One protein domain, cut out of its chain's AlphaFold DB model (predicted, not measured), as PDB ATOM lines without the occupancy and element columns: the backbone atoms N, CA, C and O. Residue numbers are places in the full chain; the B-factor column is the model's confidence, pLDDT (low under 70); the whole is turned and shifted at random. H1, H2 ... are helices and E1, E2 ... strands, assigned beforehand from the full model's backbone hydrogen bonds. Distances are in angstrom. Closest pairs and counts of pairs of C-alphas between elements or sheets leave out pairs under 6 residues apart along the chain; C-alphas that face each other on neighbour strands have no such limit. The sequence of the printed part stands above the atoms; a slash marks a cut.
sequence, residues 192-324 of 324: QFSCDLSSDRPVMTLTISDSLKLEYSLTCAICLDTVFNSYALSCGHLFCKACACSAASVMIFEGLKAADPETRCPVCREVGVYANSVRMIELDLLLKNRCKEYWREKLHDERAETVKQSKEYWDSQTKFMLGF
ATOM      1  N   GLN A 192     -15.471  19.847 -29.906       78.06
ATOM      2  CA  GLN A 192     -15.100  19.865 -31.321       78.06
ATOM      3  C   GLN A 192     -15.162  18.475 -31.956       78.06
ATOM      4  O   GLN A 192     -15.539  18.354 -33.123       78.06
ATOM      5  N   PHE A 193     -14.818  17.434 -31.194       83.50
ATOM      6  CA  PHE A 193     -14.945  16.046 -31.621       83.50
ATOM      7  C   PHE A 193     -15.986  15.307 -30.800       83.50
ATOM      8  O   PHE A 193     -15.898  15.227 -29.578       83.50
ATOM      9  N   SER A 194     -16.919  14.666 -31.490       86.50
ATOM     10  CA  SER A 194     -17.832  13.705 -30.889       86.50
ATOM     11  C   SER A 194     -17.715  12.356 -31.585       86.50
ATOM     12  O   SER A 194     -17.232  12.239 -32.711       86.50
ATOM     13  N   CYS A 195     -18.103  11.304 -30.875       87.38
ATOM     14  CA  CYS A 195     -18.111   9.952 -31.406       87.38
ATOM     15  C   CYS A 195     -19.367   9.254 -30.902       87.38
ATOM     16  O   CYS A 195     -19.519   9.063 -29.689       87.38
ATOM     17  N   ASP A 196     -20.253   8.930 -31.838       87.88
ATOM     18  CA  ASP A 196     -21.429   8.107 -31.604       87.88
ATOM     19  C   ASP A 196     -21.128   6.682 -32.073       87.88
ATOM     20  O   ASP A 196     -20.800   6.446 -33.233       87.88
ATOM     21  N   LEU A 197     -21.211   5.745 -31.134       84.00
ATOM     22  CA  LEU A 197     -21.003   4.311 -31.349       84.00
ATOM     23  C   LEU A 197     -22.275   3.506 -31.048       84.00
ATOM     24  O   LEU A 197     -22.234   2.281 -31.056       84.00
ATOM     25  N   SER A 198     -23.366   4.191 -30.695       73.94
ATOM     26  CA  SER A 198     -24.619   3.581 -30.244       73.94
ATOM     27  C   SER A 198     -25.625   3.363 -31.371       73.94
ATOM     28  O   SER A 198     -26.561   2.585 -31.213       73.94
ATOM     29  N   SER A 199     -25.430   4.035 -32.503       66.12
ATOM     30  CA  SER A 199     -26.239   3.869 -33.702       66.12
ATOM     31  C   SER A 199     -25.728   2.723 -34.582       66.12
ATOM     32  O   SER A 199     -24.561   2.339 -34.520       66.12
ATOM     33  N   ASP A 200     -26.589   2.232 -35.483       73.25
ATOM     34  CA  ASP A 200     -26.254   1.231 -36.517       73.25
ATOM     35  C   ASP A 200     -25.089   1.662 -37.436       73.25
ATOM     36  O   ASP A 200     -24.604   0.890 -38.263       73.25
ATOM     37  N   ARG A 201     -24.656   2.925 -37.339       81.25
ATOM     38  CA  ARG A 201     -23.554   3.508 -38.099       81.25
ATOM     39  C   ARG A 201     -22.632   4.270 -37.150       81.25
ATOM     40  O   ARG A 201     -22.877   5.450 -36.915       81.25
ATOM     41  N   PRO A 202     -21.559   3.644 -36.638       90.38
ATOM     42  CA  PRO A 202     -20.607   4.335 -35.781       90.38
ATOM     43  C   PRO A 202     -19.927   5.471 -36.558       90.38
ATOM     44  O   PRO A 202     -19.365   5.256 -37.638       90.38
ATOM     45  N   VAL A 203     -19.982   6.689 -36.020       93.19
ATOM     46  CA  VAL A 203     -19.480   7.904 -36.675       93.19
ATOM     47  C   VAL A 203     -18.690   8.757 -35.688       93.19
ATOM     48  O   VAL A 203     -19.113   9.008 -34.560       93.19
ATOM     49  N   MET A 204     -17.541   9.246 -36.150       92.81
ATOM     50  CA  MET A 204     -16.814  10.338 -35.511       92.81
ATOM     51  C   MET A 204     -17.117  11.645 -36.235       92.81
ATOM     52  O   MET A 204     -16.962  11.730 -37.452       92.81
ATOM     53  N   THR A 205     -17.478  12.678 -35.484       91.44
ATOM     54  CA  THR A 205     -17.817  13.989 -36.031       91.44
ATOM     55  C   THR A 205     -16.817  15.030 -35.561       91.44
ATOM     56  O   THR A 205     -16.548  15.145 -34.370       91.44
ATOM     57  N   LEU A 206     -16.295  15.812 -36.503       90.00
ATOM     58  CA  LEU A 206     -15.478  16.996 -36.262       90.00
ATOM     59  C   LEU A 206     -16.283  18.252 -36.617       90.00
ATOM     60  O   LEU A 206     -16.622  18.475 -37.782       90.00
ATOM     61  N   THR A 207     -16.547  19.097 -35.626       87.75
ATOM     62  CA  THR A 207     -17.232  20.387 -35.783       87.75
ATOM     63  C   THR A 207     -16.209  21.518 -35.854       87.75
ATOM     64  O   THR A 207     -15.713  21.993 -34.844       87.75
ATOM     65  N   ILE A 208     -15.878  21.981 -37.057       80.31
ATOM     66  CA  ILE A 208     -14.917  23.085 -37.242       80.31
ATOM     67  C   ILE A 208     -15.589  24.444 -37.001       80.31
ATOM     68  O   ILE A 208     -14.979  25.370 -36.476       80.31
ATOM     69  N   SER A 209     -16.844  24.576 -37.425       75.69
ATOM     70  CA  SER A 209     -17.704  25.740 -37.192       75.69
ATOM     71  C   SER A 209     -19.161  25.289 -37.275       75.69
ATOM     72  O   SER A 209     -19.421  24.212 -37.816       75.69
ATOM     73  N   ASP A 210     -20.112  26.130 -36.862       70.12
ATOM     74  CA  ASP A 210     -21.555  25.820 -36.920       70.12
ATOM     75  C   ASP A 210     -22.036  25.370 -38.311       70.12
ATOM     76  O   ASP A 210     -23.010  24.633 -38.444       70.12
ATOM     77  N   SER A 211     -21.317  25.782 -39.360       71.06
ATOM     78  CA  SER A 211     -21.617  25.473 -40.762       71.06
ATOM     79  C   SER A 211     -20.754  24.367 -41.384       71.06
ATOM     80  O   SER A 211     -21.045  23.928 -42.497       71.06
ATOM     81  N   LEU A 212     -19.684  23.923 -40.713       81.56
ATOM     82  CA  LEU A 212     -18.752  22.922 -41.238       81.56
ATOM     83  C   LEU A 212     -18.572  21.786 -40.233       81.56
ATOM     84  O   LEU A 212     -17.734  21.865 -39.332       81.56
ATOM     85  N   LYS A 213     -19.337  20.718 -40.457       88.69
ATOM     86  CA  LYS A 213     -19.218  19.433 -39.770       88.69
ATOM     87  C   LYS A 213     -18.676  18.391 -40.741       88.69
ATOM     88  O   LYS A 213     -19.093  18.344 -41.898       88.69
ATOM     89  N   LEU A 214     -17.712  17.608 -40.282       89.62
ATOM     90  CA  LEU A 214     -17.136  16.486 -41.013       89.62
ATOM     91  C   LEU A 214     -17.490  15.211 -40.267       89.62
ATOM     92  O   LEU A 214     -17.239  15.126 -39.069       89.62
ATOM     93  N   GLU A 215     -18.049  14.244 -40.979       91.88
ATOM     94  CA  GLU A 215     -18.420  12.944 -40.432       91.88
ATOM     95  C   GLU A 215     -17.519  11.874 -41.036       91.88
ATOM     96  O   GLU A 215     -17.354  11.791 -42.256       91.88
ATOM     97  N   TYR A 216     -16.937  11.057 -40.168       92.00
ATOM     98  CA  TYR A 216     -16.096   9.931 -40.528       92.00
ATOM     99  C   TYR A 216     -16.797   8.655 -40.082       92.00
ATOM    100  O   TYR A 216     -16.984   8.426 -38.886       92.00
ATOM    101  N   SER A 217     -17.191   7.821 -41.045       93.31
ATOM    102  CA  SER A 217     -17.725   6.496 -40.741       93.31
ATOM    103  C   SER A 217     -16.618   5.621 -40.160       93.31
ATOM    104  O   SER A 217     -15.543   5.488 -40.743       93.31
ATOM    105  N   LEU A 218     -16.902   5.013 -39.013       94.81
ATOM    106  CA  LEU A 218     -16.044   4.042 -38.342       94.81
ATOM    107  C   LEU A 218     -16.494   2.608 -38.661       94.81
ATOM    108  O   LEU A 218     -16.286   1.697 -37.864       94.81
ATOM    109  N   THR A 219     -17.142   2.409 -39.809       95.06
ATOM    110  CA  THR A 219     -17.636   1.114 -40.277       95.06
ATOM    111  C   THR A 219     -16.653   0.511 -41.273       95.06
ATOM    112  O   THR A 219     -16.213   1.171 -42.214       95.06
ATOM    113  N   CYS A 220     -16.321  -0.764 -41.100       96.25
ATOM    114  CA  CYS A 220     -15.519  -1.509 -42.057       96.25
ATOM    115  C   CYS A 220     -16.349  -1.803 -43.313       96.25
ATOM    116  O   CYS A 220     -17.383  -2.460 -43.235       96.25
ATOM    117  N   ALA A 221     -15.869  -1.406 -44.491       93.81
ATOM    118  CA  ALA A 221     -16.605  -1.619 -45.743       93.81
ATOM    119  C   ALA A 221     -16.704  -3.097 -46.191       93.81
ATOM    120  O   ALA A 221     -17.384  -3.385 -47.170       93.81
ATOM    121  N   ILE A 222     -16.019  -4.022 -45.505       96.31
ATOM    122  CA  ILE A 222     -16.046  -5.463 -45.807       96.31
ATOM    123  C   ILE A 222     -17.020  -6.195 -44.883       96.31
ATOM    124  O   ILE A 222     -17.950  -6.832 -45.365       96.31
ATOM    125  N   CYS A 223     -16.816  -6.119 -43.563       95.25
ATOM    126  CA  CYS A 223     -17.670  -6.829 -42.608       95.25
ATOM    127  C   CYS A 223     -18.905  -6.031 -42.177       95.25
ATOM    128  O   CYS A 223     -19.754  -6.586 -41.498       95.25
ATOM    129  N   LEU A 224     -18.999  -4.749 -42.550       93.94
ATOM    130  CA  LEU A 224     -20.094  -3.826 -42.217       93.94
ATOM    131  C   LEU A 224     -20.299  -3.557 -40.714       93.94
ATOM    132  O   LEU A 224     -21.179  -2.782 -40.350       93.94
ATOM    133  N   ASP A 225     -19.440  -4.112 -39.860       93.56
ATOM    134  CA  ASP A 225     -19.354  -3.796 -38.434       93.56
ATOM    135  C   ASP A 225     -18.485  -2.551 -38.180       93.56
ATOM    136  O   ASP A 225     -17.732  -2.095 -39.049       93.56
ATOM    137  N   THR A 226     -18.511  -2.050 -36.942       94.19
ATOM    138  CA  THR A 226     -17.491  -1.130 -36.415       94.19
ATOM    139  C   THR A 226     -16.083  -1.659 -36.698       94.19
ATOM    140  O   THR A 226     -15.818  -2.854 -36.595       94.19
ATOM    141  N   VAL A 227     -15.155  -0.785 -37.075       95.44
ATOM    142  CA  VAL A 227     -13.772  -1.196 -37.336       95.44
ATOM    143  C   VAL A 227     -13.100  -1.766 -36.078       95.44
ATOM    144  O   VAL A 227     -13.337  -1.313 -34.961       95.44
ATOM    145  N   PHE A 228     -12.255  -2.781 -36.256       95.44
ATOM    146  CA  PHE A 228     -11.485  -3.431 -35.194       95.44
ATOM    147  C   PHE A 228     -10.046  -3.665 -35.655       95.44
ATOM    148  O   PHE A 228      -9.836  -4.124 -36.781       95.44
ATOM    149  N   ASN A 229      -9.062  -3.377 -34.791       94.81
ATOM    150  CA  ASN A 229      -7.644  -3.313 -35.172       94.81
ATOM    151  C   ASN A 229      -7.495  -2.535 -36.485       94.81
ATOM    152  O   ASN A 229      -7.156  -3.084 -37.533       94.81
ATOM    153  N   SER A 230      -7.881  -1.271 -36.439       96.12
ATOM    154  CA  SER A 230      -8.328  -0.519 -37.600       96.12
ATOM    155  C   SER A 230      -7.140  -0.050 -38.441       96.12
ATOM    156  O   SER A 230      -6.130   0.435 -37.923       96.12
ATOM    157  N   TYR A 231      -7.268  -0.171 -39.760       96.62
ATOM    158  CA  TYR A 231      -6.303   0.335 -40.732       96.62
ATOM    159  C   TYR A 231      -6.997   1.258 -41.719       96.62
ATOM    160  O   TYR A 231      -8.009   0.890 -42.312       96.62
ATOM    161  N   ALA A 232      -6.411   2.430 -41.938       95.94
ATOM    162  CA  ALA A 232      -6.700   3.234 -43.109       95.94
ATOM    163  C   ALA A 232      -5.695   2.876 -44.207       95.94
ATOM    164  O   ALA A 232      -4.484   2.958 -43.997       95.94
ATOM    165  N   LEU A 233      -6.170   2.475 -45.384       95.19
ATOM    166  CA  LEU A 233      -5.295   2.352 -46.554       95.19
ATOM    167  C   LEU A 233      -4.792   3.742 -46.972       95.19
ATOM    168  O   LEU A 233      -5.349   4.757 -46.550       95.19
ATOM    169  N   SER A 234      -3.763   3.827 -47.822       91.38
ATOM    170  CA  SER A 234      -3.256   5.141 -48.263       91.38
ATOM    171  C   SER A 234      -4.302   5.960 -49.031       91.38
ATOM    172  O   SER A 234      -4.203   7.181 -49.070       91.38
ATOM    173  N   CYS A 235      -5.331   5.292 -49.565       91.19
ATOM    174  CA  CYS A 235      -6.509   5.917 -50.164       91.19
ATOM    175  C   CYS A 235      -7.572   6.407 -49.160       91.19
ATOM    176  O   CYS A 235      -8.694   6.731 -49.541       91.19
ATOM    177  N   GLY A 236      -7.276   6.371 -47.859       90.44
ATOM    178  CA  GLY A 236      -8.144   6.853 -46.785       90.44
ATOM    179  C   GLY A 236      -9.241   5.888 -46.323       90.44
ATOM    180  O   GLY A 236      -9.788   6.078 -45.240       90.44
ATOM    181  N   HIS A 237      -9.550   4.833 -47.084       94.00
ATOM    182  CA  HIS A 237     -10.590   3.868 -46.714       94.00
ATOM    183  C   HIS A 237     -10.197   3.028 -45.492       94.00
ATOM    184  O   HIS A 237      -9.082   2.504 -45.422       94.00
ATOM    185  N   LEU A 238     -11.143   2.884 -44.561       95.69
ATOM    186  CA  LEU A 238     -10.979   2.208 -43.277       95.69
ATOM    187  C   LEU A 238     -11.468   0.757 -43.319       95.69
ATOM    188  O   LEU A 238     -12.559   0.462 -43.812       95.69
ATOM    189  N   PHE A 239     -10.678  -0.142 -42.738       97.81
ATOM    190  CA  PHE A 239     -10.985  -1.566 -42.635       97.81
ATOM    191  C   PHE A 239     -10.483  -2.145 -41.313       97.81
ATOM    192  O   PHE A 239      -9.531  -1.637 -40.715       97.81
ATOM    193  N   CYS A 240     -11.068  -3.266 -40.892       98.00
ATOM    194  CA  CYS A 240     -10.450  -4.118 -39.877       98.00
ATOM    195  C   CYS A 240      -9.162  -4.747 -40.422       98.00
ATOM    196  O   CYS A 240      -9.098  -5.061 -41.615       98.00
ATOM    197  N   LYS A 241      -8.173  -5.021 -39.559       96.88
ATOM    198  CA  LYS A 241      -6.923  -5.694 -39.958       96.88
ATOM    199  C   LYS A 241      -7.190  -6.986 -40.728       96.88
ATOM    200  O   LYS A 241      -6.707  -7.137 -41.846       96.88
ATOM    201  N   ALA A 242      -7.987  -7.888 -40.152       97.06
ATOM    202  CA  ALA A 242      -8.314  -9.165 -40.778       97.06
ATOM    203  C   ALA A 242      -8.999  -9.002 -42.145       97.06
ATOM    204  O   ALA A 242      -8.638  -9.680 -43.104       97.06
ATOM    205  N   CYS A 243      -9.935  -8.054 -42.256       98.06
ATOM    206  CA  CYS A 243     -10.638  -7.761 -43.505       98.06
ATOM    207  C   CYS A 243      -9.688  -7.232 -44.588       98.06
ATOM    208  O   CYS A 243      -9.736  -7.688 -45.727       98.06
ATOM    209  N   ALA A 244      -8.800  -6.299 -44.236       97.50
ATOM    210  CA  ALA A 244      -7.815  -5.766 -45.168       97.50
ATOM    211  C   ALA A 244      -6.794  -6.832 -45.603       97.50
ATOM    212  O   ALA A 244      -6.479  -6.902 -46.787       97.50
ATOM    213  N   CYS A 245      -6.323  -7.679 -44.680       97.06
ATOM    214  CA  CYS A 245      -5.419  -8.795 -44.981       97.06
ATOM    215  C   CYS A 245      -6.073  -9.796 -45.940       97.06
ATOM    216  O   CYS A 245      -5.504 -10.113 -46.980       97.06
ATOM    217  N   SER A 246      -7.307 -10.210 -45.641       96.38
ATOM    218  CA  SER A 246      -8.095 -11.102 -46.495       96.38
ATOM    219  C   SER A 246      -8.296 -10.520 -47.900       96.38
ATOM    220  O   SER A 246      -8.022 -11.197 -48.888       96.38
ATOM    221  N   ALA A 247      -8.674  -9.241 -48.006       96.81
ATOM    222  CA  ALA A 247      -8.822  -8.558 -49.293       96.81
ATOM    223  C   ALA A 247      -7.508  -8.452 -50.086       96.81
ATOM    224  O   ALA A 247      -7.536  -8.420 -51.313       96.81
ATOM    225  N   ALA A 248      -6.371  -8.417 -49.391       96.69
ATOM    226  CA  ALA A 248      -5.045  -8.421 -49.994       96.69
ATOM    227  C   ALA A 248      -4.458  -9.818 -50.224       96.69
ATOM    228  O   ALA A 248      -3.322  -9.922 -50.674       96.69
ATOM    229  N   SER A 249      -5.215 -10.883 -49.944       95.62
ATOM    230  CA  SER A 249      -4.742 -12.270 -50.036       95.62
ATOM    231  C   SER A 249      -3.461 -12.532 -49.227       95.62
ATOM    232  O   SER A 249      -2.625 -13.334 -49.630       95.62
ATOM    233  N   VAL A 250      -3.316 -11.861 -48.080       95.69
ATOM    234  CA  VAL A 250      -2.205 -12.056 -47.137       95.69
ATOM    235  C   VAL A 250      -2.715 -12.534 -45.789       95.69
ATOM    236  O   VAL A 250      -3.846 -12.239 -45.388       95.69
ATOM    237  N   MET A 251      -1.863 -13.239 -45.049       94.94
ATOM    238  CA  MET A 251      -2.214 -13.706 -43.715       94.94
ATOM    239  C   MET A 251      -2.238 -12.547 -42.710       94.94
ATOM    240  O   MET A 251      -1.524 -11.543 -42.825       94.94
ATOM    241  N   ILE A 252      -3.037 -12.696 -41.652       94.38
ATOM    242  CA  ILE A 252      -3.196 -11.665 -40.615       94.38
ATOM    243  C   ILE A 252      -1.869 -11.407 -39.882       94.38
ATOM    244  O   ILE A 252      -1.583 -10.269 -39.485       94.38
ATOM    245  N   PHE A 253      -1.050 -12.444 -39.682       91.31
ATOM    246  CA  PHE A 253       0.241 -12.322 -38.997       91.31
ATOM    247  C   PHE A 253       1.338 -11.698 -39.873       91.31
ATOM    248  O   PHE A 253       2.216 -11.037 -39.324       91.31
ATOM    249  N   GLU A 254       1.269 -11.841 -41.201       92.00
ATOM    250  CA  GLU A 254       2.184 -11.179 -42.148       92.00
ATOM    251  C   GLU A 254       1.910  -9.671 -42.205       92.00
ATOM    252  O   GLU A 254       2.826  -8.845 -42.214       92.00
ATOM    253  N   GLY A 255       0.625  -9.309 -42.159       91.75
ATOM    254  CA  GLY A 255       0.163  -7.929 -42.179       91.75
ATOM    255  C   GLY A 255       0.162  -7.298 -43.575       91.75
ATOM    256  O   GLY A 255       0.656  -7.848 -44.553       91.75
ATOM    257  N   LEU A 256      -0.399  -6.089 -43.666       94.12
ATOM    258  CA  LEU A 256      -0.713  -5.443 -44.951       94.12
ATOM    259  C   LEU A 256       0.506  -5.062 -45.797       94.12
ATOM    260  O   LEU A 256       0.368  -4.830 -46.992       94.12
ATOM    261  N   LYS A 257       1.699  -4.996 -45.201       92.19
ATOM    262  CA  LYS A 257       2.932  -4.685 -45.936       92.19
ATOM    263  C   LYS A 257       3.405  -5.831 -46.831       92.19
ATOM    264  O   LYS A 257       4.219  -5.580 -47.709       92.19
ATOM    265  N   ALA A 258       2.920  -7.050 -46.597       93.81
ATOM    266  CA  ALA A 258       3.207  -8.209 -47.435       93.81
ATOM    267  C   ALA A 258       2.317  -8.276 -48.689       93.81
ATOM    268  O   ALA A 258       2.516  -9.149 -49.526       93.81
ATOM    269  N   ALA A 259       1.326  -7.383 -48.810       95.81
ATOM    270  CA  ALA A 259       0.403  -7.371 -49.935       95.81
ATOM    271  C   ALA A 259       1.125  -7.103 -51.259       95.81
ATOM    272  O   ALA A 259       2.042  -6.278 -51.318       95.81
ATOM    273  N   ASP A 260       0.652  -7.747 -52.325       95.06
ATOM    274  CA  ASP A 260       1.117  -7.470 -53.680       95.06
ATOM    275  C   ASP A 260       0.844  -5.988 -54.030       95.06
ATOM    276  O   ASP A 260      -0.273  -5.511 -53.781       95.06
ATOM    277  N   PRO A 261       1.812  -5.239 -54.593       93.31
ATOM    278  CA  PRO A 261       1.615  -3.850 -55.009       93.31
ATOM    279  C   PRO A 261       0.430  -3.623 -55.962       93.31
ATOM    280  O   PRO A 261      -0.173  -2.552 -55.934       93.31
ATOM    281  N   GLU A 262       0.046  -4.620 -56.757       94.94
ATOM    282  CA  GLU A 262      -1.085  -4.561 -57.691       94.94
ATOM    283  C   GLU A 262      -2.443  -4.799 -57.011       94.94
ATOM    284  O   GLU A 262      -3.504  -4.649 -57.630       94.94
ATOM    285  N   THR A 263      -2.439  -5.135 -55.717       95.31
ATOM    286  CA  THR A 263      -3.658  -5.308 -54.926       95.31
ATOM    287  C   THR A 263      -4.443  -4.003 -54.863       95.31
ATOM    288  O   THR A 263      -3.915  -2.929 -54.557       95.31
ATOM    289  N   ARG A 264      -5.751  -4.104 -55.115       95.81
ATOM    290  CA  ARG A 264      -6.657  -2.960 -55.214       95.81
ATOM    291  C   ARG A 264      -7.458  -2.739 -53.943       95.81
ATOM    292  O   ARG A 264      -7.908  -3.690 -53.313       95.81
ATOM    293  N   CYS A 265      -7.733  -1.477 -53.625       95.62
ATOM    294  CA  CYS A 265      -8.706  -1.127 -52.594       95.62
ATOM    295  C   CYS A 265     -10.088  -1.746 -52.907       95.62
ATOM    296  O   CYS A 265     -10.613  -1.508 -53.997       95.62
ATOM    297  N   PRO A 266     -10.754  -2.420 -51.954       96.12
ATOM    298  CA  PRO A 266     -12.106  -2.958 -52.148       96.12
ATOM    299  C   PRO A 266     -13.176  -1.897 -52.443       96.12
ATOM    300  O   PRO A 266     -14.197  -2.209 -53.049       96.12
ATOM    301  N   VAL A 267     -12.943  -0.643 -52.036       94.25
ATOM    302  CA  VAL A 267     -13.905   0.457 -52.199       94.25
ATOM    303  C   VAL A 267     -13.620   1.268 -53.463       94.25
ATOM    304  O   VAL A 267     -14.473   1.357 -54.343       94.25
ATOM    305  N   CYS A 268     -12.419   1.842 -53.588       92.81
ATOM    306  CA  CYS A 268     -12.080   2.736 -54.707       92.81
ATOM    307  C   CYS A 268     -11.305   2.074 -55.854       92.81
ATOM    308  O   CYS A 268     -11.085   2.712 -56.879       92.81
ATOM    309  N   ARG A 269     -10.916   0.800 -55.712       93.81
ATOM    310  CA  ARG A 269     -10.175   0.001 -56.710       93.81
ATOM    311  C   ARG A 269      -8.787   0.518 -57.095       93.81
ATOM    312  O   ARG A 269      -8.200   0.010 -58.047       93.81
ATOM    313  N   GLU A 270      -8.252   1.477 -56.355       91.81
ATOM    314  CA  GLU A 270      -6.896   1.976 -56.555       91.81
ATOM    315  C   GLU A 270      -5.848   0.942 -56.141       91.81
ATOM    316  O   GLU A 270      -6.009   0.263 -55.124       91.81
ATOM    317  N   VAL A 271      -4.803   0.821 -56.956       92.94
ATOM    318  CA  VAL A 271      -3.659  -0.084 -56.766       92.94
ATOM    319  C   VAL A 271      -2.630   0.516 -55.803       92.94
ATOM    320  O   VAL A 271      -2.586   1.728 -55.607       92.94
ATOM    321  N   GLY A 272      -1.789  -0.314 -55.188       90.44
ATOM    322  CA  GLY A 272      -0.666   0.149 -54.362       90.44
ATOM    323  C   GLY A 272      -1.051   0.739 -53.002       90.44
ATOM    324  O   GLY A 272      -0.196   1.272 -52.293       90.44
ATOM    325  N   VAL A 273      -2.320   0.633 -52.594       93.06
ATOM    326  CA  VAL A 273      -2.831   1.343 -51.408       93.06
ATOM    327  C   VAL A 273      -2.494   0.689 -50.060       93.06
ATOM    328  O   VAL A 273      -2.708   1.283 -48.999       93.06
ATOM    329  N   TYR A 274      -1.986  -0.545 -50.082       94.75
ATOM    330  CA  TYR A 274      -1.711  -1.347 -48.886       94.75
ATOM    331  C   TYR A 274      -0.342  -1.050 -48.259       94.75
ATOM    332  O   TYR A 274      -0.216  -1.036 -47.030       94.75
ATOM    333  N   ALA A 275       0.661  -0.736 -49.089       89.75
ATOM    334  CA  ALA A 275       2.052  -0.545 -48.673       89.75
ATOM    335  C   ALA A 275       2.221   0.575 -47.629       89.75
ATOM    336  O   ALA A 275       2.969   0.428 -46.661       89.75
ATOM    337  N   ASN A 276       1.472   1.668 -47.799       88.56
ATOM    338  CA  ASN A 276       1.512   2.857 -46.942       88.56
ATOM    339  C   ASN A 276       0.273   2.980 -46.041       88.56
ATOM    340  O   ASN A 276      -0.134   4.088 -45.687       88.56
ATOM    341  N   SER A 277      -0.347   1.852 -45.684       93.44
ATOM    342  CA  SER A 277      -1.478   1.837 -44.756       93.44
ATOM    343  C   SER A 277      -1.091   2.361 -43.365       93.44
ATOM    344  O   SER A 277       0.013   2.144 -42.855       93.44
ATOM    345  N   VAL A 278      -2.025   3.074 -42.740       92.94
ATOM    346  CA  VAL A 278      -1.896   3.668 -41.410       92.94
ATOM    347  C   VAL A 278      -2.683   2.822 -40.422       92.94
ATOM    348  O   VAL A 278      -3.893   2.658 -40.557       92.94
ATOM    349  N   ARG A 279      -1.996   2.300 -39.405       94.62
ATOM    350  CA  ARG A 279      -2.653   1.685 -38.249       94.62
ATOM    351  C   ARG A 279      -3.236   2.781 -37.360       94.62
ATOM    352  O   ARG A 279      -2.499   3.676 -36.949       94.62
ATOM    353  N   MET A 280      -4.517   2.667 -37.040       94.44
ATOM    354  CA  MET A 280      -5.286   3.683 -36.328       94.44
ATOM    355  C   MET A 280      -5.294   3.391 -34.818       94.44
ATOM    356  O   MET A 280      -6.213   2.768 -34.288       94.44
ATOM    357  N   ILE A 281      -4.210   3.751 -34.128       91.56
ATOM    358  CA  ILE A 281      -3.954   3.304 -32.752       91.56
ATOM    359  C   ILE A 281      -4.835   4.040 -31.740       91.56
ATOM    360  O   ILE A 281      -5.354   3.414 -30.813       91.56
ATOM    361  N   GLU A 282      -5.001   5.351 -31.890       91.12
ATOM    362  CA  GLU A 282      -5.863   6.130 -31.000       91.12
ATOM    363  C   GLU A 282      -7.326   5.759 -31.191       91.12
ATOM    364  O   GLU A 282      -8.067   5.648 -30.209       91.12
ATOM    365  N   LEU A 283      -7.734   5.512 -32.440       93.19
ATOM    366  CA  LEU A 283      -9.074   5.022 -32.735       93.19
ATOM    367  C   LEU A 283      -9.318   3.662 -32.075       93.19
ATOM    368  O   LEU A 283     -10.329   3.479 -31.401       93.19
ATOM    369  N   ASP A 284      -8.372   2.730 -32.195       93.12
ATOM    370  CA  ASP A 284      -8.456   1.427 -31.537       93.12
ATOM    371  C   ASP A 284      -8.554   1.566 -30.007       93.12
ATOM    372  O   ASP A 284      -9.344   0.876 -29.360       93.12
ATOM    373  N   LEU A 285      -7.791   2.488 -29.407       90.19
ATOM    374  CA  LEU A 285      -7.870   2.779 -27.973       90.19
ATOM    375  C   LEU A 285      -9.249   3.329 -27.582       90.19
ATOM    376  O   LEU A 285      -9.819   2.898 -26.575       90.19
ATOM    377  N   LEU A 286      -9.799   4.237 -28.387       89.69
ATOM    378  CA  LEU A 286     -11.127   4.810 -28.182       89.69
ATOM    379  C   LEU A 286     -12.208   3.728 -28.215       89.69
ATOM    380  O   LEU A 286     -13.019   3.627 -27.290       89.69
ATOM    381  N   LEU A 287     -12.192   2.892 -29.254       91.31
ATOM    382  CA  LEU A 287     -13.150   1.805 -29.443       91.31
ATOM    383  C   LEU A 287     -13.031   0.757 -28.336       91.31
ATOM    384  O   LEU A 287     -14.040   0.346 -27.768       91.31
ATOM    385  N   LYS A 288     -11.810   0.393 -27.936       90.19
ATOM    386  CA  LYS A 288     -11.571  -0.502 -26.798       90.19
ATOM    387  C   LYS A 288     -12.154   0.040 -25.492       90.19
ATOM    388  O   LYS A 288     -12.671  -0.732 -24.684       90.19
ATOM    389  N   ASN A 289     -12.054   1.348 -25.264       88.12
ATOM    390  CA  ASN A 289     -12.538   1.977 -24.037       88.12
ATOM    391  C   ASN A 289     -14.067   2.094 -24.005       88.12
ATOM    392  O   ASN A 289     -14.661   1.871 -22.946       88.12
ATOM    393  N   ARG A 290     -14.693   2.423 -25.143       88.19
ATOM    394  CA  ARG A 290     -16.142   2.661 -25.247       88.19
ATOM    395  C   ARG A 290     -16.963   1.400 -25.542       88.19
ATOM    396  O   ARG A 290     -18.079   1.296 -25.049       88.19
ATOM    397  N   CYS A 291     -16.407   0.423 -26.257       88.56
ATOM    398  CA  CYS A 291     -17.087  -0.802 -26.700       88.56
ATOM    399  C   CYS A 291     -16.364  -2.059 -26.183       88.56
ATOM    400  O   CYS A 291     -15.899  -2.899 -26.952       88.56
ATOM    401  N   LYS A 292     -16.230  -2.188 -24.856       90.69
ATOM    402  CA  LYS A 292     -15.363  -3.198 -24.213       90.69
ATOM    403  C   LYS A 292     -15.707  -4.648 -24.559       90.69
ATOM    404  O   LYS A 292     -14.795  -5.454 -24.728       90.69
ATOM    405  N   GLU A 293     -16.991  -4.993 -24.587       92.31
ATOM    406  CA  GLU A 293     -17.445  -6.370 -24.830       92.31
ATOM    407  C   GLU A 293     -17.209  -6.769 -26.283       92.31
ATOM    408  O   GLU A 293     -16.458  -7.712 -26.525       92.31
ATOM    409  N   TYR A 294     -17.710  -5.957 -27.219       92.06
ATOM    410  CA  TYR A 294     -17.436  -6.077 -28.652       92.06
ATOM    411  C   TYR A 294     -15.933  -6.208 -28.947       92.06
ATOM    412  O   TYR A 294     -15.496  -7.112 -29.656       92.06
ATOM    413  N   TRP A 295     -15.110  -5.342 -28.344       93.62
ATOM    414  CA  TRP A 295     -13.660  -5.379 -28.533       93.62
ATOM    415  C   TRP A 295     -13.036  -6.686 -28.029       93.62
ATOM    416  O   TRP A 295     -12.097  -7.202 -28.633       93.62
ATOM    417  N   ARG A 296     -13.520  -7.218 -26.899       94.62
ATOM    418  CA  ARG A 296     -13.015  -8.469 -26.317       94.62
ATOM    419  C   ARG A 296     -13.357  -9.669 -27.199       94.62
ATOM    420  O   ARG A 296     -12.490 -10.518 -27.386       94.62
ATOM    421  N   GLU A 297     -14.577  -9.711 -27.724       95.25
ATOM    422  CA  GLU A 297     -15.051 -10.751 -28.639       95.25
ATOM    423  C   GLU A 297     -14.229 -10.757 -29.932       95.25
ATOM    424  O   GLU A 297     -13.524 -11.729 -30.200       95.25
ATOM    425  N   LYS A 298     -14.163  -9.626 -30.647       95.38
ATOM    426  CA  LYS A 298     -13.362  -9.515 -31.880       95.38
ATOM    427  C   LYS A 298     -11.882  -9.835 -31.662       95.38
ATOM    428  O   LYS A 298     -11.239 -10.428 -32.527       95.38
ATOM    429  N   LEU A 299     -11.326  -9.481 -30.500       94.94
ATOM    430  CA  LEU A 299      -9.948  -9.829 -30.149       94.94
ATOM    431  C   LEU A 299      -9.750 -11.337 -29.974       94.94
ATOM    432  O   LEU A 299      -8.686 -11.843 -30.330       94.94
ATOM    433  N   HIS A 300     -10.720 -12.042 -29.395       95.50
ATOM    434  CA  HIS A 300     -10.674 -13.495 -29.286       95.50
ATOM    435  C   HIS A 300     -10.739 -14.143 -30.675       95.50
ATOM    436  O   HIS A 300      -9.888 -14.974 -30.995       95.50
ATOM    437  N   ASP A 301     -11.662 -13.687 -31.520       94.62
ATOM    438  CA  ASP A 301     -11.866 -14.230 -32.865       94.62
ATOM    439  C   ASP A 301     -10.648 -14.014 -33.768       94.62
ATOM    440  O   ASP A 301     -10.140 -14.963 -34.366       94.62
ATOM    441  N   GLU A 302     -10.100 -12.792 -33.816       94.88
ATOM    442  CA  GLU A 302      -8.920 -12.502 -34.640       94.88
ATOM    443  C   GLU A 302      -7.689 -13.291 -34.161       94.88
ATOM    444  O   GLU A 302      -6.868 -13.722 -34.973       94.88
ATOM    445  N   ARG A 303      -7.557 -13.535 -32.848       94.56
ATOM    446  CA  ARG A 303      -6.481 -14.382 -32.305       94.56
ATOM    447  C   ARG A 303      -6.651 -15.841 -32.705       94.56
ATOM    448  O   ARG A 303      -5.665 -16.451 -33.113       94.56
ATOM    449  N   ALA A 304      -7.860 -16.386 -32.591       96.00
ATOM    450  CA  ALA A 304      -8.148 -17.758 -32.992       96.00
ATOM    451  C   ALA A 304      -7.841 -17.966 -34.485       96.00
ATOM    452  O   ALA A 304      -7.134 -18.909 -34.845       96.00
ATOM    453  N   GLU A 305      -8.271 -17.027 -35.329       94.88
ATOM    454  CA  GLU A 305      -8.002 -17.057 -36.767       94.88
ATOM    455  C   GLU A 305      -6.504 -16.914 -37.078       94.88
ATOM    456  O   GLU A 305      -5.959 -17.659 -37.888       94.88
ATOM    457  N   THR A 306      -5.787 -16.032 -36.375       94.12
ATOM    458  CA  THR A 306      -4.334 -15.874 -36.560       94.12
ATOM    459  C   THR A 306      -3.570 -17.159 -36.218       94.12
ATOM    460  O   THR A 306      -2.635 -17.533 -36.932       94.12
ATOM    461  N   VAL A 307      -3.952 -17.851 -35.137       95.44
ATOM    462  CA  VAL A 307      -3.338 -19.130 -34.740       95.44
ATOM    463  C   VAL A 307      -3.612 -20.207 -35.787       95.44
ATOM    464  O   VAL A 307      -2.695 -20.940 -36.161       95.44
ATOM    465  N   LYS A 308      -4.847 -20.273 -36.293       95.69
ATOM    466  CA  LYS A 308      -5.236 -21.199 -37.357       95.69
ATOM    467  C   LYS A 308      -4.410 -20.973 -38.631       95.69
ATOM    468  O   LYS A 308      -3.757 -21.908 -39.086       95.69
ATOM    469  N   GLN A 309      -4.346 -19.735 -39.128       94.75
ATOM    470  CA  GLN A 309      -3.553 -19.365 -40.309       94.75
ATOM    471  C   GLN A 309      -2.065 -19.681 -40.138       94.75
ATOM    472  O   GLN A 309      -1.424 -20.191 -41.052       94.75
ATOM    473  N   SER A 310      -1.512 -19.412 -38.952       93.56
ATOM    474  CA  SER A 310      -0.109 -19.721 -38.654       93.56
ATOM    475  C   SER A 310       0.156 -21.224 -38.737       93.56
ATOM    476  O   SER A 310       1.155 -21.642 -39.317       93.56
ATOM    477  N   LYS A 311      -0.742 -22.049 -38.183       94.88
ATOM    478  CA  LYS A 311      -0.627 -23.508 -38.256       94.88
ATOM    479  C   LYS A 311      -0.670 -23.999 -39.705       94.88
ATOM    480  O   LYS A 311       0.219 -24.732 -40.118       94.88
ATOM    481  N   GLU A 312      -1.654 -23.550 -40.480       93.88
ATOM    482  CA  GLU A 312      -1.804 -23.918 -41.895       93.88
ATOM    483  C   GLU A 312      -0.583 -23.510 -42.734       93.88
ATOM    484  O   GLU A 312      -0.123 -24.278 -43.585       93.88
ATOM    485  N   TYR A 313      -0.012 -22.335 -42.454       92.88
ATOM    486  CA  TYR A 313       1.216 -21.862 -43.084       92.88
ATOM    487  C   TYR A 313       2.404 -22.784 -42.777       92.88
ATOM    488  O   TYR A 313       3.062 -23.262 -43.701       92.88
ATOM    489  N   TRP A 314       2.668 -23.081 -41.501       92.44
ATOM    490  CA  TRP A 314       3.795 -23.939 -41.112       92.44
ATOM    491  C   TRP A 314       3.633 -25.384 -41.587       92.44
ATOM    492  O   TRP A 314       4.614 -25.993 -42.018       92.44
ATOM    493  N   ASP A 315       2.411 -25.916 -41.582       93.00
ATOM    494  CA  ASP A 315       2.114 -27.243 -42.126       93.00
ATOM    495  C   ASP A 315       2.404 -27.291 -43.637       93.00
ATOM    496  O   ASP A 315       3.005 -28.248 -44.129       93.00
ATOM    497  N   SER A 316       2.034 -26.239 -44.378       91.38
ATOM    498  CA  SER A 316       2.300 -26.127 -45.820       91.38
ATOM    499  C   SER A 316       3.793 -25.984 -46.121       91.38
ATOM    500  O   SER A 316       4.311 -26.673 -46.999       91.38
ATOM    501  N   GLN A 317       4.505 -25.153 -45.356       90.12
ATOM    502  CA  GLN A 317       5.957 -25.004 -45.478       90.12
ATOM    503  C   GLN A 317       6.690 -26.315 -45.176       90.12
ATOM    504  O   GLN A 317       7.619 -26.688 -45.888       90.12
ATOM    505  N   THR A 318       6.242 -27.055 -44.160       91.44
ATOM    506  CA  THR A 318       6.820 -28.357 -43.809       91.44
ATOM    507  C   THR A 318       6.611 -29.375 -44.928       91.44
ATOM    508  O   THR A 318       7.558 -30.056 -45.313       91.44
ATOM    509  N   LYS A 319       5.403 -29.458 -45.504       91.38
ATOM    510  CA  LYS A 319       5.128 -30.338 -46.656       91.38
ATOM    511  C   LYS A 319       6.007 -30.001 -47.858       91.38
ATOM    512  O   LYS A 319       6.611 -30.905 -48.424       91.38
ATOM    513  N   PHE A 320       6.143 -28.713 -48.172       89.69
ATOM    514  CA  PHE A 320       7.001 -28.244 -49.256       89.69
ATOM    515  C   PHE A 320       8.472 -28.628 -49.036       89.69
ATOM    516  O   PHE A 320       9.113 -29.152 -49.943       89.69
ATOM    517  N   MET A 321       9.005 -28.441 -47.821       87.50
ATOM    518  CA  MET A 321      10.384 -28.836 -47.488       87.50
ATOM    519  C   MET A 321      10.606 -30.352 -47.543       87.50
ATOM    520  O   MET A 321      11.700 -30.799 -47.883       87.50
ATOM    521  N   LEU A 322       9.586 -31.142 -47.200       90.94
ATOM    522  CA  LEU A 322       9.631 -32.605 -47.240       90.94
ATOM    523  C   LEU A 322       9.330 -33.187 -48.635       90.94
ATOM    524  O   LEU A 322       9.460 -34.395 -48.814       90.94
ATOM    525  N   GLY A 323       8.968 -32.351 -49.617       73.62
ATOM    526  CA  GLY A 323       8.723 -32.758 -51.005       73.62
ATOM    527  C   GLY A 323       7.389 -33.474 -51.249       73.62
ATOM    528  O   GLY A 323       7.311 -34.272 -52.183       73.62
ATOM    529  N   PHE A 324       6.378 -33.224 -50.408       55.34
ATOM    530  CA  PHE A 324       5.014 -33.751 -50.571       55.34
ATOM    531  C   PHE A 324       4.120 -32.874 -51.443       55.34
ATOM    532  O   PHE A 324       4.249 -31.629 -51.362       55.34
TER     533      PHE A 324
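Overview. This is residues 192 to 324 of the 324 residues of the protein "RING-type E3 ubiquitin transferase" of Aquilegia coerulea (UniProt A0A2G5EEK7). A three-stranded sheet, E1 E2 E3, makes one end of the model; a body of long loops with the small hairpin E4 and E5 and the short helix H1 makes the middle, and the long helix H3 passes by H1 and runs out to the other end. H2 and H3 form a corner near the start of H3, and residues 317 to 323, of which 317 to 322 belong to H3, stick out free. The printed part has 133 residues, with five named strands and then three named helices in the order E1 E2 E3 E4 E5 H1 H2 H3; both sheets, E1 - E2 - E3 and E4 - E5, are antiparallel, and the class is mixed, helices and strands. The whole is only just loose, close to compact, with a radius of gyration of the C-alphas of 17.2 A, and only just elongated, with spans of 67 by 34 by 21 A.

Along the chain. E1 covers residues 193 to 196, beginning at C-alpha 193 (-14.945, 16.046, -31.621). E2, residues 203 to 209, is 17.9 A long, and E3, residues 212 to 217, is 16.5 A long. E4 is residues 230 to 232, E5 residues 238 to 240 and H1 residues 241 to 247. H2, residues 281 to 290, measures 14.3 A. H3, residues 292 to 322, measures 44.9 A and ends at C-alpha 322 (9.631, -32.605, -47.240).

Arrangement. E1, E2 and E3 form a meander, each strand the antiparallel neighbour of the one before, with E2 as inner strand. N 194 and O 205 of E1 and E2 are 2.9 A apart, within hydrogen-bond range, as are N 206 and O 214 of E2 and E3, at 2.8 A. H2 only grazes this sheet, with its residues 283 to 290. H2 and H3 are close but not clearly touching, with closest C-alphas Lys 288 and Trp 295 5.6 A apart, at a steep tilt of 50 degrees, opposite ways. H3 and H1 are close but not clearly touching, with closest C-alphas Ala 242 and Glu 302 7.0 A apart. In the hairpin E4 and E5, N 231 and O 239 are 2.9 A apart, within hydrogen-bond range. Residues 231 to 232 of E4 also pair, antiparallel, with residues 278 to 279. E3 and E4 are apart. In H1, H2 and H3 every O i to N i+4 pair is within hydrogen-bond range.

Size, cuts and confidence. The two C-alphas farthest apart, those of Asp 210 and Gly 323, are 67.4 A apart. The printed part has no cut. The links E3 to E4, 12 residues, and H1 to H2, 33 residues, are long. The mean pLDDT of the printed part is 91.4, and residues 199 and 324 are under 70.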